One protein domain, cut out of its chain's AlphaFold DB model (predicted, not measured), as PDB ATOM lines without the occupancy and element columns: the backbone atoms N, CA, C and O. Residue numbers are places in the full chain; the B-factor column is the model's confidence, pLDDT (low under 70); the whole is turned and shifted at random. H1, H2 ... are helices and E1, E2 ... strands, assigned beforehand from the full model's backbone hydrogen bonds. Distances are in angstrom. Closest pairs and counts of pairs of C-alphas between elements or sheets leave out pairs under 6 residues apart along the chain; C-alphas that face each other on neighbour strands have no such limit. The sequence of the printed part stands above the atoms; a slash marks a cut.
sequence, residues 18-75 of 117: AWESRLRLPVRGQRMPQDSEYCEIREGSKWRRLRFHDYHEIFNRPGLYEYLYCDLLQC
ATOM      1  N   ALA A  18     -18.595   4.678  17.754       85.62
ATOM      2  CA  ALA A  18     -19.117   5.803  18.515       85.62
ATOM      3  C   ALA A  18     -18.975   5.589  20.039       85.62
ATOM      4  O   ALA A  18     -18.928   6.558  20.798       85.62
ATOM      5  N   TRP A  19     -18.897   4.346  20.524       89.00
ATOM      6  CA  TRP A  19     -18.782   4.035  21.953       89.00
ATOM      7  C   TRP A  19     -17.369   4.164  22.525       89.00
ATOM      8  O   TRP A  19     -17.236   4.296  23.740       89.00
ATOM      9  N   GLU A  20     -16.345   4.271  21.678       87.31
ATOM     10  CA  GLU A  20     -14.938   4.343  22.092       87.31
ATOM     11  C   GLU A  20     -14.637   5.492  23.063       87.31
ATOM     12  O   GLU A  20     -13.931   5.323  24.054       87.31
ATOM     13  N   SER A  21     -15.248   6.656  22.840       86.81
ATOM     14  CA  SER A  21     -15.110   7.829  23.718       86.81
ATOM     15  C   SER A  21     -16.261   7.997  24.720       86.81
ATOM     16  O   SER A  21     -16.280   8.956  25.503       86.81
ATOM     17  N   ARG A  22     -17.256   7.101  24.690       91.75
ATOM     18  CA  ARG A  22     -18.513   7.213  25.452       91.75
ATOM     19  C   ARG A  22     -18.724   6.073  26.440       91.75
ATOM     20  O   ARG A  22     -19.781   6.039  27.056       91.75
ATOM     21  N   LEU A  23     -17.764   5.170  26.613       91.44
ATOM     22  CA  LEU A  23     -17.864   4.048  27.540       91.44
ATOM     23  C   LEU A  23     -16.640   3.996  28.451       91.44
ATOM     24  O   LEU A  23     -15.512   4.206  28.011       91.44
ATOM     25  N   ARG A  24     -16.866   3.739  29.740       89.81
ATOM     26  CA  ARG A  24     -15.813   3.549  30.742       89.81
ATOM     27  C   ARG A  24     -16.081   2.303  31.572       89.81
ATOM     28  O   ARG A  24     -17.215   2.043  31.971       89.81
ATOM     29  N   LEU A  25     -15.024   1.545  31.839       85.31
ATOM     30  CA  LEU A  25     -15.059   0.413  32.760       85.31
ATOM     31  C   LEU A  25     -14.697   0.874  34.180       85.31
ATOM     32  O   LEU A  25     -13.946   1.843  34.332       85.31
ATOM     33  N   PRO A  26     -15.202   0.194  35.223       80.69
ATOM     34  CA  PRO A  26     -14.795   0.451  36.597       80.69
ATOM     35  C   PRO A  26     -13.295   0.192  36.784       80.69
ATOM     36  O   PRO A  26     -12.670  -0.591  36.063       80.69
ATOM     37  N   VAL A  27     -12.708   0.854  37.782       72.94
ATOM     38  CA  VAL A  27     -11.280   0.721  38.094       72.94
ATOM     39  C   VAL A  27     -10.968  -0.722  38.512       72.94
ATOM     40  O   VAL A  27     -11.682  -1.325  39.318       72.94
ATOM     41  N   ARG A  28      -9.884  -1.288  37.964       61.19
ATOM     42  CA  ARG A  28      -9.430  -2.652  38.282       61.19
ATOM     43  C   ARG A  28      -9.192  -2.814  39.789       61.19
ATOM     44  O   ARG A  28      -8.584  -1.956  40.418       61.19
ATOM     45  N   GLY A  29      -9.623  -3.945  40.348       57.91
ATOM     46  CA  GLY A  29      -9.413  -4.292  41.760       57.91
ATOM     47  C   GLY A  29     -10.594  -3.985  42.684       57.91
ATOM     48  O   GLY A  29     -10.554  -4.353  43.858       57.91
ATOM     49  N   GLN A  30     -11.671  -3.384  42.174       61.94
ATOM     50  CA  GLN A  30     -12.902  -3.240  42.943       61.94
ATOM     51  C   GLN A  30     -13.566  -4.614  43.116       61.94
ATOM     52  O   GLN A  30     -13.972  -5.260  42.150       61.94
ATOM     53  N   ARG A  31     -13.638  -5.094  44.362       57.69
ATOM     54  CA  ARG A  31     -14.287  -6.363  44.712       57.69
ATOM     55  C   ARG A  31     -15.803  -6.188  44.584       57.69
ATOM     56  O   ARG A  31     -16.459  -5.738  45.517       57.69
ATOM     57  N   MET A  32     -16.340  -6.505  43.412       60.84
ATOM     58  CA  MET A  32     -17.782  -6.510  43.166       60.84
ATOM     59  C   MET A  32     -18.370  -7.879  43.542       60.84
ATOM     60  O   MET A  32     -17.736  -8.907  43.277       60.84
ATOM     61  N   PRO A  33     -19.575  -7.928  44.136       66.06
ATOM     62  CA  PRO A  33     -20.395  -9.136  44.141       66.06
ATOM     63  C   PRO A  33     -20.576  -9.671  42.713       66.06
ATOM     64  O   PRO A  33     -20.580  -8.891  41.762       66.06
ATOM     65  N   GLN A  34     -20.753 -10.987  42.576       56.62
ATOM     66  CA  GLN A  34     -20.773 -11.696  41.287       56.62
ATOM     67  C   GLN A  34     -21.878 -11.238  40.307       56.62
ATOM     68  O   GLN A  34     -21.786 -11.569  39.138       56.62
ATOM     69  N   ASP A  35     -22.824 -10.395  40.735       62.31
ATOM     70  CA  ASP A  35     -23.903  -9.848  39.894       62.31
ATOM     71  C   ASP A  35     -23.887  -8.310  39.790       62.31
ATOM     72  O   ASP A  35     -24.859  -7.686  39.359       62.31
ATOM     73  N   SER A  36     -22.823  -7.653  40.255       71.06
ATOM     74  CA  SER A  36     -22.743  -6.182  40.341       71.06
ATOM     75  C   SER A  36     -21.834  -5.552  39.289       71.06
ATOM     76  O   SER A  36     -21.466  -4.385  39.413       71.06
ATOM     77  N   GLU A  37     -21.453  -6.308  38.263       80.44
ATOM     78  CA  GLU A  37     -20.593  -5.816  37.191       80.44
ATOM     79  C   GLU A  37     -21.332  -4.785  36.324       80.44
ATOM     80  O   GLU A  37     -22.510  -4.947  35.984       80.44
ATOM     81  N   TYR A  38     -20.645  -3.692  35.993       86.94
ATOM     82  CA  TYR A  38     -21.213  -2.573  35.251       86.94
ATOM     83  C   TYR A  38     -20.171  -1.880  34.373       86.94
ATOM     84  O   TYR A  38     -18.969  -1.975  34.620       86.94
ATOM     85  N   CYS A  39     -20.646  -1.099  33.406       89.19
ATOM     86  CA  CYS A  39     -19.901  -0.016  32.770       89.19
ATOM     87  C   CYS A  39     -20.639   1.311  32.961       89.19
ATOM     88  O   CYS A  39     -21.787   1.360  33.410       89.19
ATOM     89  N   GLU A  40     -19.966   2.407  32.648       91.50
ATOM     90  CA  GLU A  40     -20.586   3.721  32.563       91.50
ATOM     91  C   GLU A  40     -20.611   4.161  31.105       91.50
ATOM     92  O   GLU A  40     -19.591   4.118  30.418       91.50
ATOM     93  N   ILE A  41     -21.779   4.594  30.641       92.44
ATOM     94  CA  ILE A  41     -21.991   5.099  29.289       92.44
ATOM     95  C   ILE A  41     -22.316   6.591  29.318       92.44
ATOM     96  O   ILE A  41     -22.971   7.076  30.243       92.44
ATOM     97  N   ARG A  42     -21.877   7.333  28.301       91.50
ATOM     98  CA  ARG A  42     -22.186   8.753  28.128       91.50
ATOM     99  C   ARG A  42     -23.317   8.934  27.128       91.50
ATOM    100  O   ARG A  42     -23.140   8.701  25.932       91.50
ATOM    101  N   GLU A  43     -24.441   9.441  27.616       86.06
ATOM    102  CA  GLU A  43     -25.606   9.806  26.811       86.06
ATOM    103  C   GLU A  43     -25.852  11.312  26.944       86.06
ATOM    104  O   GLU A  43     -26.199  11.816  28.018       86.06
ATOM    105  N   GLY A  44     -25.620  12.051  25.856       86.06
ATOM    106  CA  GLY A  44     -25.570  13.512  25.897       86.06
ATOM    107  C   GLY A  44     -24.438  13.996  26.810       86.06
ATOM    108  O   GLY A  44     -23.277  13.634  26.618       86.06
ATOM    109  N   SER A  45     -24.775  14.800  27.821       86.62
ATOM    110  CA  SER A  45     -23.822  15.331  28.806       86.62
ATOM    111  C   SER A  45     -23.692  14.489  30.081       86.62
ATOM    112  O   SER A  45     -22.875  14.819  30.941       86.62
ATOM    113  N   LYS A  46     -24.474  13.411  30.233       91.12
ATOM    114  CA  LYS A  46     -24.542  12.631  31.478       91.12
ATOM    115  C   LYS A  46     -23.893  11.260  31.324       91.12
ATOM    116  O   LYS A  46     -24.109  10.572  30.328       91.12
ATOM    117  N   TRP A  47     -23.153  10.857  32.352       92.31
ATOM    118  CA  TRP A  47     -22.711   9.477  32.531       92.31
ATOM    119  C   TRP A  47     -23.780   8.694  33.286       92.31
ATOM    120  O   TRP A  47     -24.336   9.186  34.269       92.31
ATOM    121  N   ARG A  48     -24.082   7.488  32.812       91.81
ATOM    122  CA  ARG A  48     -25.041   6.574  33.434       91.81
ATOM    123  C   ARG A  48     -24.397   5.216  33.611       91.81
ATOM    124  O   ARG A  48     -23.689   4.749  32.725       91.81
ATOM    125  N   ARG A  49     -24.666   4.588  34.749       90.44
ATOM    126  CA  ARG A  49     -24.226   3.226  35.024       90.44
ATOM    127  C   ARG A  49     -25.176   2.235  34.365       90.44
ATOM    128  O   ARG A  49     -26.387   2.375  34.498       90.44
ATOM    129  N   LEU A  50     -24.604   1.237  33.711       88.75
ATOM    130  CA  LEU A  50     -25.310   0.153  33.050       88.75
ATOM    131  C   LEU A  50     -24.726  -1.180  33.518       88.75
ATOM    132  O   LEU A  50     -23.515  -1.381  33.419       88.75
ATOM    133  N   ARG A  51     -25.557  -2.079  34.055       87.25
ATOM    134  CA  ARG A  51     -25.082  -3.401  34.490       87.25
ATOM    135  C   ARG A  51     -24.890  -4.313  33.287       87.25
ATOM    136  O   ARG A  51     -25.667  -4.263  32.340       87.25
ATOM    137  N   PHE A  52     -23.920  -5.217  33.367       83.88
ATOM    138  CA  PHE A  52     -23.675  -6.196  32.299       83.88
ATOM    139  C   PHE A  52     -24.805  -7.214  32.119       83.88
ATOM    140  O   PHE A  52     -24.908  -7.828  31.064       83.88
ATOM    141  N   HIS A  53     -25.669  -7.367  33.121       81.38
ATOM    142  CA  HIS A  53     -26.822  -8.266  33.059       81.38
ATOM    143  C   HIS A  53     -28.092  -7.586  32.520       81.38
ATOM    144  O   HIS A  53     -29.070  -8.273  32.232       81.38
ATOM    145  N   ASP A  54     -28.085  -6.260  32.337       84.75
ATOM    146  CA  ASP A  54     -29.226  -5.507  31.806       84.75
ATOM    147  C   ASP A  54     -29.207  -5.544  30.265       84.75
ATOM    148  O   ASP A  54     -29.085  -4.524  29.587       84.75
ATOM    149  N   TYR A  55     -29.302  -6.744  29.687       81.19
ATOM    150  CA  TYR A  55     -29.161  -6.960  28.242       81.19
ATOM    151  C   TYR A  55     -30.124  -6.126  27.400       81.19
ATOM    152  O   TYR A  55     -29.728  -5.618  26.358       81.19
ATOM    153  N   HIS A  56     -31.364  -5.948  27.854       80.81
ATOM    154  CA  HIS A  56     -32.341  -5.098  27.174       80.81
ATOM    155  C   HIS A  56     -31.803  -3.676  26.964       80.81
ATOM    156  O   HIS A  56     -31.863  -3.133  25.865       80.81
ATOM    157  N   GLU A  57     -31.199  -3.092  27.998       87.50
ATOM    158  CA  GLU A  57     -30.604  -1.762  27.915       87.50
ATOM    159  C   GLU A  57     -29.385  -1.742  26.977       87.50
ATOM    160  O   GLU A  57     -29.184  -0.773  26.243       87.50
ATOM    161  N   ILE A  58     -28.585  -2.808  26.957       86.00
ATOM    162  CA  ILE A  58     -27.431  -2.913  26.055       86.00
ATOM    163  C   ILE A  58     -27.887  -3.036  24.590       86.00
ATOM    164  O   ILE A  58     -27.396  -2.297  23.740       86.00
ATOM    165  N   PHE A  59     -28.841  -3.920  24.292       80.25
ATOM    166  CA  PHE A  59     -29.331  -4.170  22.931       80.25
ATOM    167  C   PHE A  59     -30.139  -3.006  22.353       80.25
ATOM    168  O   PHE A  59     -30.088  -2.767  21.148       80.25
ATOM    169  N   ASN A  60     -30.814  -2.222  23.195       87.50
ATOM    170  CA  ASN A  60     -31.525  -1.018  22.757       87.50
ATOM    171  C   ASN A  60     -30.592   0.115  22.300       87.50
ATOM    172  O   ASN A  60     -31.062   1.148  21.823       87.50
ATOM    173  N   ARG A  61     -29.274  -0.047  22.460       88.69
ATOM    174  CA  ARG A  61     -28.255   0.935  22.091       88.69
ATOM    175  C   ARG A  61     -27.438   0.402  20.914       88.69
ATOM    176  O   ARG A  61     -26.544  -0.421  21.119       88.69
ATOM    177  N   PRO A  62     -27.694   0.884  19.685       89.88
ATOM    178  CA  PRO A  62     -27.005   0.396  18.496       89.88
ATOM    179  C   PRO A  62     -25.478   0.436  18.645       89.88
ATOM    180  O   PRO A  62     -24.903   1.458  19.038       89.88
ATOM    181  N   GLY A  63     -24.820  -0.686  18.349       86.88
ATOM    182  CA  GLY A  63     -23.363  -0.826  18.397       86.88
ATOM    183  C   GLY A  63     -22.754  -0.986  19.792       86.88
ATOM    184  O   GLY A  63     -21.545  -1.205  19.891       86.88
ATOM    185  N   LEU A  64     -23.535  -0.839  20.873       89.44
ATOM    186  CA  LEU A  64     -22.997  -0.911  22.235       89.44
ATOM    187  C   LEU A  64     -22.565  -2.332  22.584       89.44
ATOM    188  O   LEU A  64     -21.517  -2.513  23.195       89.44
ATOM    189  N   TYR A  65     -23.356  -3.328  22.192       86.25
ATOM    190  CA  TYR A  65     -23.048  -4.730  22.444       86.25
ATOM    191  C   TYR A  65     -21.754  -5.154  21.746       86.25
ATOM    192  O   TYR A  65     -20.858  -5.712  22.384       86.25
ATOM    193  N   GLU A  66     -21.640  -4.844  20.455       84.50
ATOM    194  CA  GLU A  66     -20.480  -5.176  19.636       84.50
ATOM    195  C   GLU A  66     -19.226  -4.508  20.195       84.50
ATOM    196  O   GLU A  66     -18.218  -5.172  20.422       84.50
ATOM    197  N   TYR A  67     -19.309  -3.215  20.512       85.50
ATOM    198  CA  TYR A  67     -18.173  -2.516  21.093       85.50
ATOM    199  C   TYR A  67     -17.801  -3.065  22.478       85.50
ATOM    200  O   TYR A  67     -16.635  -3.342  22.741       85.50
ATOM    201  N   LEU A  68     -18.771  -3.235  23.380       85.19
ATOM    202  CA  LEU A  68     -18.507  -3.640  24.761       85.19
ATOM    203  C   LEU A  68     -17.955  -5.067  24.840       85.19
ATOM    204  O   LEU A  68     -16.911  -5.283  25.450       85.19
ATOM    205  N   TYR A  69     -18.642  -6.041  24.244       81.31
ATOM    206  CA  TYR A  69     -18.283  -7.448  24.413       81.31
ATOM    207  C   TYR A  69     -17.258  -7.924  23.391       81.31
ATOM    208  O   TYR A  69     -16.364  -8.682  23.763       81.31
ATOM    209  N   CYS A  70     -17.354  -7.485  22.135       78.00
ATOM    210  CA  CYS A  70     -16.487  -7.987  21.070       78.00
ATOM    211  C   CYS A  70     -15.173  -7.200  20.998       78.00
ATOM    212  O   CYS A  70     -14.110  -7.817  20.965       78.00
ATOM    213  N   ASP A  71     -15.237  -5.865  21.019       79.00
ATOM    214  CA  ASP A  71     -14.051  -5.022  20.822       79.00
ATOM    215  C   ASP A  71     -13.309  -4.741  22.140       79.00
ATOM    216  O   ASP A  71     -12.098  -4.954  22.236       79.00
ATOM    217  N   LEU A  72     -14.025  -4.278  23.172       81.81
ATOM    218  CA  LEU A  72     -13.436  -3.771  24.414       81.81
ATOM    219  C   LEU A  72     -13.071  -4.883  25.402       81.81
ATOM    220  O   LEU A  72     -11.951  -4.914  25.910       81.81
ATOM    221  N   LEU A  73     -14.014  -5.779  25.711       79.12
ATOM    222  CA  LEU A  73     -13.774  -6.903  26.624       79.12
ATOM    223  C   LEU A  73     -13.141  -8.110  25.918       79.12
ATOM    224  O   LEU A  73     -12.648  -9.015  26.592       79.12
ATOM    225  N   GLN A  74     -13.144  -8.122  24.578       70.88
ATOM    226  CA  GLN A  74     -12.631  -9.214  23.740       70.88
ATOM    227  C   GLN A  74     -13.231 -10.586  24.101       70.88
ATOM    228  O   GLN A  74     -12.607 -11.640  23.930       70.88
ATOM    229  N   CYS A  75     -14.464 -10.591  24.612       60.09
ATOM    230  CA  CYS A  75     -15.186 -11.797  24.975       60.09
ATOM    231  C   CYS A  75     -15.661 -12.515  23.709       60.09
ATOM    232  O   CYS A  75     -16.527 -12.034  22.986       60.09
TER     233      CYS A  75
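What this domain is: This is residues 18 to 75 of the 117 residues of an uncharacterized protein of Betaproteobacteria bacterium RIFCSPLOWO2_12_FULL_63_13 (UniProt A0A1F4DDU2). A twisted hairpin of two strands, E1 and E2, has the short run of residues 23 to 24 beside E1, and a loop, residues 27 to 34, sticks out from the rest. Two short helices, H1 and H2, follow one another past the end of the hairpin away from its turn. The 58 printed residues hold two strands, then two helices, in the order E1, E2, H1, H2; the sheet is E1 - E2, antiparallel. The class is mixed, helices and strands, with under half of the residues in named elements. The whole is compact, with a radius of gyration of the C-alphas of 11.2 A and spans of 29 by 25 by 19 A.

Where its parts are: Find C-alpha 38 at (-21.213, -2.573, 35.251); from there E1, residues 38 to 43, runs 15.6 A. E2, residues 46 to 51, runs 16.3 A. H1 is residues 55 to 59, 6.0 A. H2, residues 64 to 72, runs 10.2 A to C-alpha 72 at (-13.436, -3.771, 24.414).

How they stand to each other: Look first at the hairpin of E1 and E2, antiparallel at 149 degrees, where N 41 and O 48 are 2.8 A apart, within hydrogen-bond range. Residues 23 to 24 pair antiparallel with residues 40 to 41 of E1. The closest C-alphas of E2 and H1, Leu 50 and Glu 57, are 7.6 A apart. H1 and H2 only just touch, only at the corner, with 3 pairs of C-alphas within 8 A, the closest being Ile 58 and Tyr 65 at 6.0 A. H2 is apart from E1 and E2, and H1 from E1. In H1 every O i to N i+4 pair is within hydrogen-bond range, in H2 4 of 5.

The domain as a whole: The C-alphas farthest apart, Gln 34 and Ser 45, are 29.9 A apart. The printed part has no cut, and its three links are tight. Residues 28 to 35 and 75 have pLDDT under 70.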